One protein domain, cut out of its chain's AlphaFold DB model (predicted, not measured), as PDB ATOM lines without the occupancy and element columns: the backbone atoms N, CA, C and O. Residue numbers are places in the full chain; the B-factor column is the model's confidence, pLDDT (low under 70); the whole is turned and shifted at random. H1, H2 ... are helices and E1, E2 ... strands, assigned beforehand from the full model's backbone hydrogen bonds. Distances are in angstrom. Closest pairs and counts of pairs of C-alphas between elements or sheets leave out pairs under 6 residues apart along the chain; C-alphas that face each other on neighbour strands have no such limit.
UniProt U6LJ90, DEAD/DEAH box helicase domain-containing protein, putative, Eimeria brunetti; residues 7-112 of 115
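Overview. This is residues 7 to 112 of the 115 residues of the protein "DEAD/DEAH box helicase domain-containing protein, putative" of Eimeria brunetti (UniProt U6LJ90). What is the main picture? Three helices, H1, H2 and H3, make a triangular bundle with a two-strand parallel sheet on the side away from H1, E1 next to H2 and H3; the hairpin E3 and E4 with H5 makes a smaller lobe at the other end, beyond H4. How large and varied is it? The 106 printed residues hold five named helices and four named strands, in the order H1 H2 E1 H3 E2 H4 E3 E4 H5, of mixed class. The whole is only just compact, close to loose, with a radius of gyration of the C-alphas of 15.3 A and spans of 41 by 31 by 21 A.

Along the chain. Where do the elements of the bundle and its sheet run? H1, residues 7 to 21, is 21.6 A long from C-alpha 7 at (299.438, 180.053, 418.212). H2 is residues 31 to 41, 15.6 A, E1 44 to 47, H3 53 to 64, 16.7 A, and E2 70 to 73. What follows? H4 is residues 75 to 78, E3 94 to 96, E4 101 to 103, and H5 106 to 111, ending at C-alpha 111 at (293.779, 159.064, 444.812).

Arrangement. How do the helices stand? H1 and H2, a helical hairpin, touch, closest at the C-alphas of Arg 9 and Lys 41, 6.3 A, at a shallow tilt of 23 degrees, opposite ways. H2 and H3 touch at 7 degrees, a shallow tilt, the same way, closest at the C-alphas of Ile 33 and Met 55, 7.2 A. In H1, H2, H3 and H5 every O i to N i+4 pair is within hydrogen-bond range; H4 is too short for one. How do the strands pair? E1 and E2 are parallel, with N 45 and O 70 at 2.8 A, and with H3 form a strand-helix-strand unit, two parallel neighbours with a helix between them in the chain, its crossover right-handed. E3 and E4 are an antiparallel hairpin, with N 95 and O 102 at 2.8 A.

Size, cuts and confidence. Is it continuous? The printed part has no cut, and the link from H4 to E3, 15 residues, is long. Where is confidence low? Residues 78 to 82 have pLDDT under 70.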
ATOM      1  N   SER A   7     300.709 179.712 417.552       75.12
ATOM      2  CA  SER A   7     299.438 180.053 418.212       75.12
ATOM      3  C   SER A   7     299.403 179.664 419.701       75.12
ATOM      4  O   SER A   7     298.888 180.393 420.552       75.12
ATOM      5  N   LEU A   8     300.025 178.541 420.055       73.06
ATOM      6  CA  LEU A   8     300.054 178.043 421.427       73.06
ATOM      7  C   LEU A   8     300.978 178.890 422.311       73.06
ATOM      8  O   LEU A   8     300.633 179.253 423.435       73.06
ATOM      9  N   ARG A   9     302.120 179.304 421.752       76.88
ATOM     10  CA  ARG A   9     303.039 180.243 422.408       76.88
ATOM     11  C   ARG A   9     302.420 181.626 422.594       76.88
ATOM     12  O   ARG A   9     302.735 182.287 423.582       76.88
ATOM     13  N   SER A  10     301.588 182.096 421.661       81.75
ATOM     14  CA  SER A  10     300.863 183.359 421.848       81.75
ATOM     15  C   SER A  10     299.797 183.245 422.932       81.75
ATOM     16  O   SER A  10     299.660 184.169 423.728       81.75
ATOM     17  N   PHE A  11     299.112 182.101 423.027       80.88
ATOM     18  CA  PHE A  11     298.115 181.869 424.066       80.88
ATOM     19  C   PHE A  11     298.736 181.855 425.472       80.88
ATOM     20  O   PHE A  11     298.269 182.572 426.357       80.88
ATOM     21  N   ILE A  12     299.845 181.128 425.662       80.44
ATOM     22  CA  ILE A  12     300.576 181.121 426.942       80.44
ATOM     23  C   ILE A  12     301.011 182.541 427.315       80.44
ATOM     24  O   ILE A  12     300.801 182.959 428.446       80.44
ATOM     25  N   ARG A  13     301.529 183.325 426.358       83.69
ATOM     26  CA  ARG A  13     301.901 184.729 426.601       83.69
ATOM     27  C   ARG A  13     300.717 185.616 426.986       83.69
ATOM     28  O   ARG A  13     300.888 186.516 427.800       83.69
ATOM     29  N   SER A  14     299.543 185.417 426.386       85.12
ATOM     30  CA  SER A  14     298.353 186.185 426.777       85.12
ATOM     31  C   SER A  14     297.882 185.832 428.184       85.12
ATOM     32  O   SER A  14     297.510 186.726 428.937       85.12
ATOM     33  N   LEU A  15     297.945 184.548 428.543       78.62
ATOM     34  CA  LEU A  15     297.498 184.053 429.838       78.62
ATOM     35  C   LEU A  15     298.458 184.490 430.949       78.62
ATOM     36  O   LEU A  15     298.008 185.000 431.966       78.62
ATOM     37  N   ASP A  16     299.765 184.410 430.691       80.69
ATOM     38  CA  ASP A  16     300.832 184.975 431.523       80.69
ATOM     39  C   ASP A  16     300.574 186.460 431.824       80.69
ATOM     40  O   ASP A  16     300.368 186.839 432.974       80.69
ATOM     41  N   LYS A  17     300.430 187.299 430.787       85.12
ATOM     42  CA  LYS A  17     300.152 188.734 430.970       85.12
ATOM     43  C   LYS A  17     298.912 189.008 431.818       85.12
ATOM     44  O   LYS A  17     298.925 189.953 432.602       85.12
ATOM     45  N   GLU A  18     297.842 188.239 431.643       85.75
ATOM     46  CA  GLU A  18     296.603 188.449 432.391       85.75
ATOM     47  C   GLU A  18     296.722 187.981 433.845       85.75
ATOM     48  O   GLU A  18     296.300 188.689 434.759       85.75
ATOM     49  N   CYS A  19     297.380 186.844 434.082       83.75
ATOM     50  CA  CYS A  19     297.704 186.370 435.420       83.75
ATOM     51  C   CYS A  19     298.599 187.377 436.155       83.75
ATOM     52  O   CYS A  19     298.251 187.811 437.250       83.75
ATOM     53  N   LEU A  20     299.703 187.829 435.552       86.00
ATOM     54  CA  LEU A  20     300.648 188.741 436.205       86.00
ATOM     55  C   LEU A  20     300.030 190.079 436.608       86.00
ATOM     56  O   LEU A  20     300.427 190.647 437.625       86.00
ATOM     57  N   LYS A  21     299.026 190.578 435.878       88.69
ATOM     58  CA  LYS A  21     298.298 191.794 436.277       88.69
ATOM     59  C   LYS A  21     297.600 191.657 437.631       88.69
ATOM     60  O   LYS A  21     297.447 192.665 438.314       88.69
ATOM     61  N   ARG A  22     297.207 190.438 438.021       88.50
ATOM     62  CA  ARG A  22     296.560 190.144 439.312       88.50
ATOM     63  C   ARG A  22     297.544 190.157 440.486       88.50
ATOM     64  O   ARG A  22     297.103 190.177 441.629       88.50
ATOM     65  N   LEU A  23     298.851 190.136 440.218       87.81
ATOM     66  CA  LEU A  23     299.898 190.208 441.235       87.81
ATOM     67  C   LEU A  23     300.313 191.650 441.523       87.81
ATOM     68  O   LEU A  23     300.273 192.513 440.633       87.81
ATOM     69  N   SER A  24     300.779 191.875 442.754       89.88
ATOM     70  CA  SER A  24     301.453 193.113 443.138       89.88
ATOM     71  C   SER A  24     302.724 193.319 442.293       89.88
ATOM     72  O   SER A  24     303.297 192.342 441.804       89.88
ATOM     73  N   PRO A  25     303.200 194.563 442.096       87.06
ATOM     74  CA  PRO A  25     304.432 194.811 441.345       87.06
ATOM     75  C   PRO A  25     305.644 194.051 441.899       87.06
ATOM     76  O   PRO A  25     306.424 193.520 441.121       87.06
ATOM     77  N   GLN A  26     305.750 193.941 443.225       87.00
ATOM     78  CA  GLN A  26     306.844 193.240 443.906       87.00
ATOM     79  C   GLN A  26     306.807 191.731 443.632       87.00
ATOM     80  O   GLN A  26     307.841 191.125 443.365       87.00
ATOM     81  N   ASP A  27     305.615 191.128 443.625       86.88
ATOM     82  CA  ASP A  27     305.476 189.694 443.363       86.88
ATOM     83  C   ASP A  27     305.829 189.332 441.919       86.88
ATOM     84  O   ASP A  27     306.333 188.240 441.677       86.88
ATOM     85  N   ARG A  28     305.607 190.236 440.951       86.38
ATOM     86  CA  ARG A  28     305.915 189.996 439.524       86.38
ATOM     87  C   ARG A  28     307.401 189.766 439.258       86.38
ATOM     88  O   ARG A  28     307.738 189.153 438.250       86.38
ATOM     89  N   GLU A  29     308.268 190.246 440.144       87.12
ATOM     90  CA  GLU A  29     309.724 190.119 440.031       87.12
ATOM     91  C   GLU A  29     310.260 188.831 440.679       87.12
ATOM     92  O   GLU A  29     311.458 188.541 440.626       87.12
ATOM     93  N   LEU A  30     309.388 188.014 441.284       91.12
ATOM     94  CA  LEU A  30     309.792 186.748 441.883       91.12
ATOM     95  C   LEU A  30     310.281 185.770 440.808       91.12
ATOM     96  O   LEU A  30     309.531 185.367 439.920       91.12
ATOM     97  N   LYS A  31     311.517 185.279 440.962       92.38
ATOM     98  CA  LYS A  31     312.170 184.321 440.040       92.38
ATOM     99  C   LYS A  31     311.344 183.067 439.739       92.38
ATOM    100  O   LYS A  31     311.434 182.499 438.656       92.38
ATOM    101  N   GLN A  32     310.531 182.628 440.699       91.50
ATOM    102  CA  GLN A  32     309.601 181.515 440.519       91.50
ATOM    103  C   GLN A  32     308.660 181.726 439.329       91.50
ATOM    104  O   GLN A  32     308.354 180.771 438.623       91.50
ATOM    105  N   ILE A  33     308.174 182.950 439.131       91.25
ATOM    106  CA  ILE A  33     307.219 183.263 438.071       91.25
ATOM    107  C   ILE A  33     307.874 183.049 436.715       91.25
ATOM    108  O   ILE A  33     307.349 182.299 435.896       91.25
ATOM    109  N   GLU A  34     309.045 183.653 436.511       90.00
ATOM    110  CA  GLU A  34     309.832 183.486 435.291       90.00
ATOM    111  C   GLU A  34     310.093 182.001 435.013       90.00
ATOM    112  O   GLU A  34     309.821 181.512 433.917       90.00
ATOM    113  N   PHE A  35     310.517 181.254 436.036       92.75
ATOM    114  CA  PHE A  35     310.789 179.826 435.916       92.75
ATOM    115  C   PHE A  35     309.555 179.014 435.488       92.75
ATOM    116  O   PHE A  35     309.630 178.220 434.549       92.75
ATOM    117  N   VAL A  36     308.403 179.231 436.132       92.88
ATOM    118  CA  VAL A  36     307.153 178.529 435.795       92.88
ATOM    119  C   VAL A  36     306.690 178.883 434.378       92.88
ATOM    120  O   VAL A  36     306.275 177.998 433.628       92.88
ATOM    121  N   VAL A  37     306.776 180.157 433.989       90.19
ATOM    122  CA  VAL A  37     306.363 180.630 432.660       90.19
ATOM    123  C   VAL A  37     307.239 180.031 431.558       90.19
ATOM    124  O   VAL A  37     306.711 179.588 430.533       90.19
ATOM    125  N   GLU A  38     308.558 179.970 431.747       90.81
ATOM    126  CA  GLU A  38     309.463 179.365 430.764       90.81
ATOM    127  C   GLU A  38     309.235 177.856 430.617       90.81
ATOM    128  O   GLU A  38     309.133 177.357 429.492       90.81
ATOM    129  N   LEU A  39     309.029 177.129 431.722       93.31
ATOM    130  CA  LEU A  39     308.653 175.712 431.660       93.31
ATOM    131  C   LEU A  39     307.329 175.511 430.911       93.31
ATOM    132  O   LEU A  39     307.239 174.661 430.016       93.31
ATOM    133  N   ALA A  40     306.323 176.339 431.199       91.25
ATOM    134  CA  ALA A  40     305.027 176.272 430.535       91.25
ATOM    135  C   ALA A  40     305.152 176.495 429.019       91.25
ATOM    136  O   ALA A  40     304.542 175.765 428.233       91.25
ATOM    137  N   LYS A  41     306.006 177.433 428.580       88.62
ATOM    138  CA  LYS A  41     306.333 177.657 427.156       88.62
ATOM    139  C   LYS A  41     307.020 176.464 426.492       88.62
ATOM    140  O   LYS A  41     306.999 176.384 425.263       88.62
ATOM    141  N   MET A  42     307.611 175.552 427.263       90.38
ATOM    142  CA  MET A  42     308.171 174.279 426.792       90.38
ATOM    143  C   MET A  42     307.159 173.121 426.863       90.38
ATOM    144  O   MET A  42     307.448 172.024 426.383       90.38
ATOM    145  N   GLY A  43     305.960 173.359 427.405       91.19
ATOM    146  CA  GLY A  43     304.922 172.348 427.614       91.19
ATOM    147  C   GLY A  43     305.121 171.518 428.886       91.19
ATOM    148  O   GLY A  43     304.558 170.423 428.982       91.19
ATOM    149  N   ILE A  44     305.918 172.021 429.833       93.88
ATOM    150  CA  ILE A  44     306.217 171.397 431.124       93.88
ATOM    151  C   ILE A  44     305.576 172.240 432.231       93.88
ATOM    152  O   ILE A  44     305.671 173.461 432.222       93.88
ATOM    153  N   GLY A  45     304.912 171.599 433.184       93.88
ATOM    154  CA  GLY A  45     304.352 172.245 434.367       93.88
ATOM    155  C   GLY A  45     304.992 171.699 435.632       93.88
ATOM    156  O   GLY A  45     305.358 170.523 435.689       93.88
ATOM    157  N   ILE A  46     305.083 172.545 436.653       95.25
ATOM    158  CA  ILE A  46     305.420 172.144 438.018       95.25
ATOM    159  C   ILE A  46     304.265 172.509 438.949       95.25
ATOM    160  O   ILE A  46     303.645 173.557 438.776       95.25
ATOM    161  N   HIS A  47     303.967 171.655 439.926       92.81
ATOM    162  CA  HIS A  47     302.905 171.907 440.901       92.81
ATOM    163  C   HIS A  47     303.266 171.355 442.280       92.81
ATOM    164  O   HIS A  47     303.289 170.149 442.511       92.81
ATOM    165  N   HIS A  48     303.593 172.250 443.207       91.94
ATOM    166  CA  HIS A  48     303.890 171.893 444.591       91.94
ATOM    167  C   HIS A  48     303.427 172.990 445.551       91.94
ATOM    168  O   HIS A  48     303.167 174.124 445.146       91.94
ATOM    169  N   GLY A  49     303.351 172.665 446.844       90.00
ATOM    170  CA  GLY A  49     302.832 173.570 447.882       90.00
ATOM    171  C   GLY A  49     303.585 174.900 448.037       90.00
ATOM    172  O   GLY A  49     303.015 175.850 448.560       90.00
ATOM    173  N   GLY A  50     304.826 174.979 447.548       91.50
ATOM    174  CA  GLY A  50     305.654 176.189 447.590       91.50
ATOM    175  C   GLY A  50     305.370 177.202 446.477       91.50
ATOM    176  O   GLY A  50     305.852 178.326 446.560       91.50
ATOM    177  N   LEU A  51     304.594 176.830 445.452       92.50
ATOM    178  CA  LEU A  51     304.219 177.756 444.387       92.50
ATOM    179  C   LEU A  51     303.142 178.737 444.847       92.50
ATOM    180  O   LEU A  51     302.194 178.360 445.544       92.50
ATOM    181  N   LEU A  52     303.238 179.980 444.360       92.00
ATOM    182  CA  LEU A  52     302.166 180.964 444.511       92.00
ATOM    183  C   LEU A  52     300.833 180.369 444.019       92.00
ATOM    184  O   LEU A  52     300.820 179.732 442.960       92.00
ATOM    185  N   PRO A  53     299.706 180.604 444.723       90.69
ATOM    186  CA  PRO A  53     298.394 180.092 444.322       90.69
ATOM    187  C   PRO A  53     298.060 180.366 442.855       90.69
ATOM    188  O   PRO A  53     297.697 179.451 442.124       90.69
ATOM    189  N   LEU A  54     298.328 181.589 442.393       90.75
ATOM    190  CA  LEU A  54     298.103 181.984 441.006       90.75
ATOM    191  C   LEU A  54     298.929 181.168 439.993       90.75
ATOM    192  O   LEU A  54     298.457 180.888 438.894       90.75
ATOM    193  N   MET A  55     300.159 180.786 440.342       92.06
ATOM    194  CA  MET A  55     301.003 179.971 439.462       92.06
ATOM    195  C   MET A  55     300.491 178.531 439.380       92.06
ATOM    196  O   MET A  55     300.516 177.943 438.301       92.06
ATOM    197  N   LYS A  56     299.973 177.984 440.489       91.00
ATOM    198  CA  LYS A  56     299.315 176.667 440.501       91.00
ATOM    199  C   LYS A  56     298.076 176.668 439.605       91.00
ATOM    200  O   LYS A  56     298.009 175.851 438.694       91.00
ATOM    201  N   GLU A  57     297.189 177.653 439.775       89.88
ATOM    202  CA  GLU A  57     295.998 177.836 438.928       89.88
ATOM    203  C   GLU A  57     296.370 177.929 437.440       89.88
ATOM    204  O   GLU A  57     295.757 177.287 436.588       89.88
ATOM    205  N   MET A  58     297.410 178.704 437.107       90.81
ATOM    206  CA  MET A  58     297.886 178.831 435.731       90.81
ATOM    207  C   MET A  58     298.306 177.473 435.151       90.81
ATOM    208  O   MET A  58     297.879 177.114 434.052       90.81
ATOM    209  N   VAL A  59     299.133 176.710 435.870       91.81
ATOM    210  CA  VAL A  59     299.612 175.396 435.419       91.81
ATOM    211  C   VAL A  59     298.455 174.404 435.270       91.81
ATOM    212  O   VAL A  59     298.410 173.682 434.273       91.81
ATOM    213  N   GLU A  60     297.495 174.408 436.195       89.81
ATOM    214  CA  GLU A  60     296.289 173.570 436.143       89.81
ATOM    215  C   GLU A  60     295.455 173.856 434.888       89.81
ATOM    216  O   GLU A  60     295.128 172.936 434.133       89.81
ATOM    217  N   ILE A  61     295.187 175.136 434.593       88.81
ATOM    218  CA  ILE A  61     294.448 175.554 433.390       88.81
ATOM    219  C   ILE A  61     295.184 175.110 432.120       88.81
ATOM    220  O   ILE A  61     294.565 174.622 431.170       88.81
ATOM    221  N   LEU A  62     296.507 175.284 432.073       89.94
ATOM    222  CA  LEU A  62     297.305 174.895 430.913       89.94
ATOM    223  C   LEU A  62     297.341 173.373 430.719       89.94
ATOM    224  O   LEU A  62     297.333 172.914 429.574       89.94
ATOM    225  N   PHE A  63     297.357 172.596 431.805       90.00
ATOM    226  CA  PHE A  63     297.313 171.136 431.759       90.00
ATOM    227  C   PHE A  63     295.950 170.632 431.272       90.00
ATOM    228  O   PHE A  63     295.891 169.848 430.326       90.00
ATOM    229  N   GLN A  64     294.849 171.161 431.817       87.38
ATOM    230  CA  GLN A  64     293.487 170.818 431.386       87.38
ATOM    231  C   GLN A  64     293.226 171.153 429.910       87.38
ATOM    232  O   GLN A  64     292.500 170.437 429.225       87.38
ATOM    233  N   ARG A  65     293.851 172.217 429.390       87.19
ATOM    234  CA  ARG A  65     293.786 172.590 427.966       87.19
ATOM    235  C   ARG A  65     294.742 171.787 427.069       87.19
ATOM    236  O   ARG A  65     294.791 172.037 425.867       87.19
ATOM    237  N   GLY A  66     295.531 170.862 427.624       88.06
ATOM    238  CA  GLY A  66     296.502 170.046 426.886       88.06
ATOM    239  C   GLY A  66     297.726 170.817 426.371       88.06
ATOM    240  O   GLY A  66     298.423 170.351 425.461       88.06
ATOM    241  N   LEU A  67     297.980 172.009 426.916       88.75
ATOM    242  CA  LEU A  67     299.096 172.881 426.534       88.75
ATOM    243  C   LEU A  67     300.366 172.515 427.303       88.75
ATOM    244  O   LEU A  67     301.449 172.470 426.719       88.75
ATOM    245  N   VAL A  68     300.210 172.182 428.585       91.06
ATOM    246  CA  VAL A  68     301.211 171.452 429.366       91.06
ATOM    247  C   VAL A  68     300.946 169.963 429.185       91.06
ATOM    248  O   VAL A  68     299.845 169.485 429.435       91.06
ATOM    249  N   ARG A  69     301.957 169.229 428.718       90.25
ATOM    250  CA  ARG A  69     301.860 167.787 428.434       90.25
ATOM    251  C   ARG A  69     302.533 166.930 429.490       90.25
ATOM    252  O   ARG A  69     302.187 165.763 429.632       90.25
ATOM    253  N   VAL A  70     303.511 167.499 430.186       93.44
ATOM    254  CA  VAL A  70     304.223 166.857 431.287       93.44
ATOM    255  C   VAL A  70     304.037 167.737 432.508       93.44
ATOM    256  O   VAL A  70     304.411 168.906 432.479       93.44
ATOM    257  N   LEU A  71     303.456 167.181 433.565       93.31
ATOM    258  CA  LEU A  71     303.269 167.858 434.840       93.31
ATOM    259  C   LEU A  71     304.056 167.102 435.907       93.31
ATOM    260  O   LEU A  71     303.822 165.915 436.123       93.31
ATOM    261  N   VAL A  72     304.995 167.787 436.554       94.00
ATOM    262  CA  VAL A  72     305.713 167.272 437.723       94.00
ATOM    263  C   VAL A  72     305.045 167.844 438.961       94.00
ATOM    264  O   VAL A  72     304.934 169.063 439.087       94.00
ATOM    265  N   ALA A  73     304.591 166.988 439.871       91.62
ATOM    266  CA  ALA A  73     303.850 167.456 441.029       91.62
ATOM    267  C   ALA A  73     304.098 166.655 442.302       91.62
ATOM    268  O   ALA A  73     304.482 165.487 442.255       91.62
ATOM    269  N   THR A  74     303.849 167.300 443.442       89.56
ATOM    270  CA  THR A  74     303.801 166.643 444.753       89.56
ATOM    271  C   THR A  74     302.423 166.036 445.012       89.56
ATOM    272  O   THR A  74     301.449 166.361 444.338       89.56
ATOM    273  N   GLU A  75     302.322 165.185 446.036       80.81
ATOM    274  CA  GLU A  75     301.084 164.486 446.422       80.81
ATOM    275  C   GLU A  75     299.858 165.405 446.540       80.81
ATOM    276  O   GLU A  75     298.752 165.018 446.173       80.81
ATOM    277  N   THR A  76     300.062 166.648 446.981       74.25
ATOM    278  CA  THR A  76     299.011 167.666 447.121       74.25
ATOM    279  C   THR A  76     298.216 167.930 445.840       74.25
ATOM    280  O   THR A  76     297.115 168.459 445.931       74.25
ATOM    281  N   LEU A  77     298.734 167.563 444.661       73.44
ATOM    282  CA  LEU A  77     298.008 167.650 443.391       73.44
ATOM    283  C   LEU A  77     296.765 166.747 443.353       73.44
ATOM    284  O   LEU A  77     295.770 167.095 442.724       73.44
ATOM    285  N   ALA A  78     296.825 165.580 444.000       62.09
ATOM    286  CA  ALA A  78     295.764 164.575 443.945       62.09
ATOM    287  C   ALA A  78     294.486 165.012 444.683       62.09
ATOM    288  O   ALA A  78     293.410 164.463 444.453       62.09
ATOM    289  N   VAL A  79     294.585 166.015 445.557       61.47
ATOM    290  CA  VAL A  79     293.470 166.481 446.378       61.47
ATOM    291  C   VAL A  79     292.767 167.643 445.672       61.47
ATOM    292  O   VAL A  79     293.199 168.787 445.759       61.47
ATOM    293  N   GLY A  80     291.650 167.355 444.998       58.88
ATOM    294  CA  GLY A  80     290.651 168.376 444.647       58.88
ATOM    295  C   GLY A  80     290.603 168.859 443.194       58.88
ATOM    296  O   GLY A  80     289.868 169.804 442.918       58.88
ATOM    297  N   LEU A  81     291.315 168.229 442.252       64.56
ATOM    298  CA  LEU A  81     291.318 168.650 440.844       64.56
ATOM    299  C   LEU A  81     290.995 167.504 439.880       64.56
ATOM    300  O   LEU A  81     291.635 166.455 439.890       64.56
ATOM    301  N   ASN A  82     290.039 167.741 438.977       69.94
ATOM    302  CA  ASN A  82     289.774 166.865 437.836       69.94
ATOM    303  C   ASN A  82     290.817 167.130 436.734       69.94
ATOM    304  O   ASN A  82     290.580 167.891 435.792       69.94
ATOM    305  N   MET A  83     292.012 166.564 436.905       77.25
ATOM    306  CA  MET A  83     293.117 166.634 435.944       77.25
ATOM    307  C   MET A  83     293.411 165.236 435.388       77.25
ATOM    308  O   MET A  83     294.301 164.555 435.897       77.25
ATOM    309  N   PRO A  84     292.668 164.778 434.364       73.38
ATOM    310  CA  PRO A  84     292.841 163.437 433.820       73.38
ATOM    311  C   PRO A  84     294.217 163.297 433.154       73.38
ATOM    312  O   PRO A  84     294.469 163.840 432.077       73.38
ATOM    313  N   ALA A  85     295.121 162.556 433.797       86.06
ATOM    314  CA  ALA A  85     296.435 162.231 433.259       86.06
ATOM    315  C   ALA A  85     296.408 160.847 432.598       86.06
ATOM    316  O   ALA A  85     296.117 159.838 433.238       86.06
ATOM    317  N   ARG A  86     296.761 160.784 431.307       88.62
ATOM    318  CA  ARG A  86     296.823 159.515 430.555       88.62
ATOM    319  C   ARG A  86     297.872 158.550 431.107       88.62
ATOM    320  O   ARG A  86     297.747 157.337 430.968       88.62
ATOM    321  N   THR A  87     298.944 159.088 431.669       90.69
ATOM    322  CA  THR A  87     300.044 158.310 432.230       90.69
ATOM    323  C   THR A  87     300.525 159.005 433.486       90.69
ATOM    324  O   THR A  87     300.755 160.213 433.481       90.69
ATOM    325  N   VAL A  88     300.684 158.221 434.544       90.56
ATOM    326  CA  VAL A  88     301.192 158.664 435.838       90.56
ATOM    327  C   VAL A  88     302.463 157.880 436.121       90.56
ATOM    328  O   VAL A  88     302.474 156.656 436.010       90.56
ATOM    329  N   VAL A  89     303.528 158.591 436.487       92.25
ATOM    330  CA  VAL A  89     304.809 158.000 436.879       92.25
ATOM    331  C   VAL A  89     305.067 158.363 438.333       92.25
ATOM    332  O   VAL A  89     305.089 159.540 438.685       92.25
ATOM    333  N   PHE A  90     305.269 157.349 439.170       92.44
ATOM    334  CA  PHE A  90     305.724 157.532 440.543       92.44
ATOM    335  C   PHE A  90     307.251 157.543 440.540       92.44
ATOM    336  O   PHE A  90     307.867 156.568 440.115       92.44
ATOM    337  N   VAL A  91     307.854 158.650 440.983       93.00
ATOM    338  CA  VAL A  91     309.319 158.757 441.119       93.00
ATOM    339  C   VAL A  91     309.818 157.849 442.245       93.00
ATOM    340  O   VAL A  91     310.866 157.227 442.116       93.00
ATOM    341  N   ASP A  92     309.040 157.746 443.322       92.50
ATOM    342  CA  ASP A  92     309.269 156.836 444.438       92.50
ATOM    343  C   ASP A  92     307.911 156.343 444.970       92.50
ATOM    344  O   ASP A  92     306.879 157.002 444.809       92.50
ATOM    345  N   ILE A  93     307.916 155.170 445.597       92.50
ATOM    346  CA  ILE A  93     306.783 154.590 446.327       92.50
ATOM    347  C   ILE A  93     306.880 154.842 447.833       92.50
ATOM    348  O   ILE A  93     306.030 154.373 448.591       92.50
ATOM    349  N   LYS A  94     307.924 155.543 448.279       94.19
ATOM    350  CA  LYS A  94     308.104 155.974 449.659       94.19
ATOM    351  C   LYS A  94     307.934 157.486 449.788       94.19
ATOM    352  O   LYS A  94     308.328 158.241 448.906       94.19
ATOM    353  N   LYS A  95     307.370 157.933 450.910       91.62
ATOM    354  CA  LYS A  95     307.231 159.353 451.253       91.62
ATOM    355  C   LYS A  95     307.439 159.602 452.743       91.62
ATOM    356  O   LYS A  95     307.376 158.673 453.545       91.62
ATOM    357  N   HIS A  96     307.649 160.863 453.099       92.12
ATOM    358  CA  HIS A  96     307.782 161.309 454.483       92.12
ATOM    359  C   HIS A  96     306.407 161.700 455.072       92.12
ATOM    360  O   HIS A  96     305.690 162.466 454.432       92.12
ATOM    361  N   ASP A  97     306.007 161.207 456.257       90.31
ATOM    362  CA  ASP A  97     304.799 161.695 456.990       90.31
ATOM    363  C   ASP A  97     305.061 162.871 457.920       90.31
ATOM    364  O   ASP A  97     304.108 163.507 458.354       90.31
ATOM    365  N   GLY A  98     306.316 163.120 458.273       92.38
ATOM    366  CA  GLY A  98     306.672 163.991 459.392       92.38
ATOM    367  C   GLY A  98     307.449 163.244 460.473       92.38
ATOM    368  O   GLY A  98     308.256 163.874 461.146       92.38
ATOM    369  N   GLU A  99     307.290 161.919 460.572       94.25
ATOM    370  CA  GLU A  99     308.028 161.070 461.520       94.25
ATOM    371  C   GLU A  99     309.140 160.276 460.831       94.25
ATOM    372  O   GLU A  99     310.227 160.107 461.384       94.25
ATOM    373  N   GLY A 100     308.902 159.814 459.604       95.19
ATOM    374  CA  GLY A 100     309.923 159.128 458.831       95.19
ATOM    375  C   GLY A 100     309.488 158.772 457.419       95.19
ATOM    376  O   GLY A 100     308.451 159.202 456.915       95.19
ATOM    377  N   LEU A 101     310.326 157.978 456.753       96.00
ATOM    378  CA  LEU A 101     310.063 157.492 455.407       96.00
ATOM    379  C   LEU A 101     309.228 156.204 455.466       96.00
ATOM    380  O   LEU A 101     309.695 155.184 455.974       96.00
ATOM    381  N   ARG A 102     308.028 156.219 454.881       95.94
ATOM    382  CA  ARG A 102     307.152 155.041 454.765       95.94
ATOM    383  C   ARG A 102     306.729 154.779 453.328       95.94
ATOM    384  O   ARG A 102     306.765 155.675 452.492       95.94
ATOM    385  N   VAL A 103     306.262 153.564 453.060       95.94
ATOM    386  CA  VAL A 103     305.630 153.207 451.779       95.94
ATOM    387  C   VAL A 103     304.251 153.871 451.663       95.94
ATOM    388  O   VAL A 103     303.537 154.008 452.660       95.94
ATOM    389  N   LEU A 104     303.882 154.273 450.444       92.75
ATOM    390  CA  LEU A 104     302.559 154.801 450.113       92.75
ATOM    391  C   LEU A 104     301.452 153.815 450.503       92.75
ATOM    392  O   LEU A 104     301.519 152.616 450.226       92.75
ATOM    393  N   ARG A 105     300.393 154.338 451.117       92.25
ATOM    394  CA  ARG A 105     299.178 153.577 451.419       92.25
ATOM    395  C   ARG A 105     298.374 153.355 450.141       92.25
ATOM    396  O   ARG A 105     298.390 154.183 449.232       92.25
ATOM    397  N   ALA A 106     297.585 152.280 450.110       91.94
ATOM    398  CA  ALA A 106     296.705 151.980 448.979       91.94
ATOM    399  C   ALA A 106     295.793 153.170 448.617       91.94
ATOM    400  O   ALA A 106     295.682 153.511 447.444       91.94
ATOM    401  N   ALA A 107     295.235 153.855 449.623       88.81
ATOM    402  CA  ALA A 107     294.408 155.046 449.431       88.81
ATOM    403  C   ALA A 107     295.152 156.180 448.695       88.81
ATOM    404  O   ALA A 107     294.620 156.745 447.743       88.81
ATOM    405  N   GLU A 108     296.401 156.456 449.082       89.06
ATOM    406  CA  GLU A 108     297.247 157.501 448.484       89.06
ATOM    407  C   GLU A 108     297.573 157.156 447.021       89.06
ATOM    408  O   GLU A 108     297.521 158.012 446.141       89.06
ATOM    409  N   TYR A 109     297.812 155.875 446.724       88.81
ATOM    410  CA  TYR A 109     298.023 155.398 445.356       88.81
ATOM    411  C   TYR A 109     296.769 155.516 444.472       88.81
ATOM    412  O   TYR A 109     296.876 155.833 443.280       88.81
ATOM    413  N   THR A 110     295.590 155.227 445.030       87.31
ATOM    414  CA  THR A 110     294.308 155.283 444.306       87.31
ATOM    415  C   THR A 110     293.795 156.703 444.087       87.31
ATOM    416  O   THR A 110     293.063 156.925 443.132       87.31
ATOM    417  N   GLN A 111     294.186 157.660 444.933       84.56
ATOM    418  CA  GLN A 111     293.779 159.064 444.812       84.56
ATOM    419  C   GLN A 111     294.470 159.803 443.662       84.56
ATOM    420  O   GLN A 111     293.979 160.842 443.228       84.56
ATOM    421  N   VAL A 112     295.606 159.301 443.165       83.06
ATOM    422  CA  VAL A 112     296.336 159.985 442.094       83.06
ATOM    423  C   VAL A 112     295.482 160.035 440.818       83.06
ATOM    424  O   VAL A 112     295.018 158.975 440.390       83.06
TER     425      VAL A 112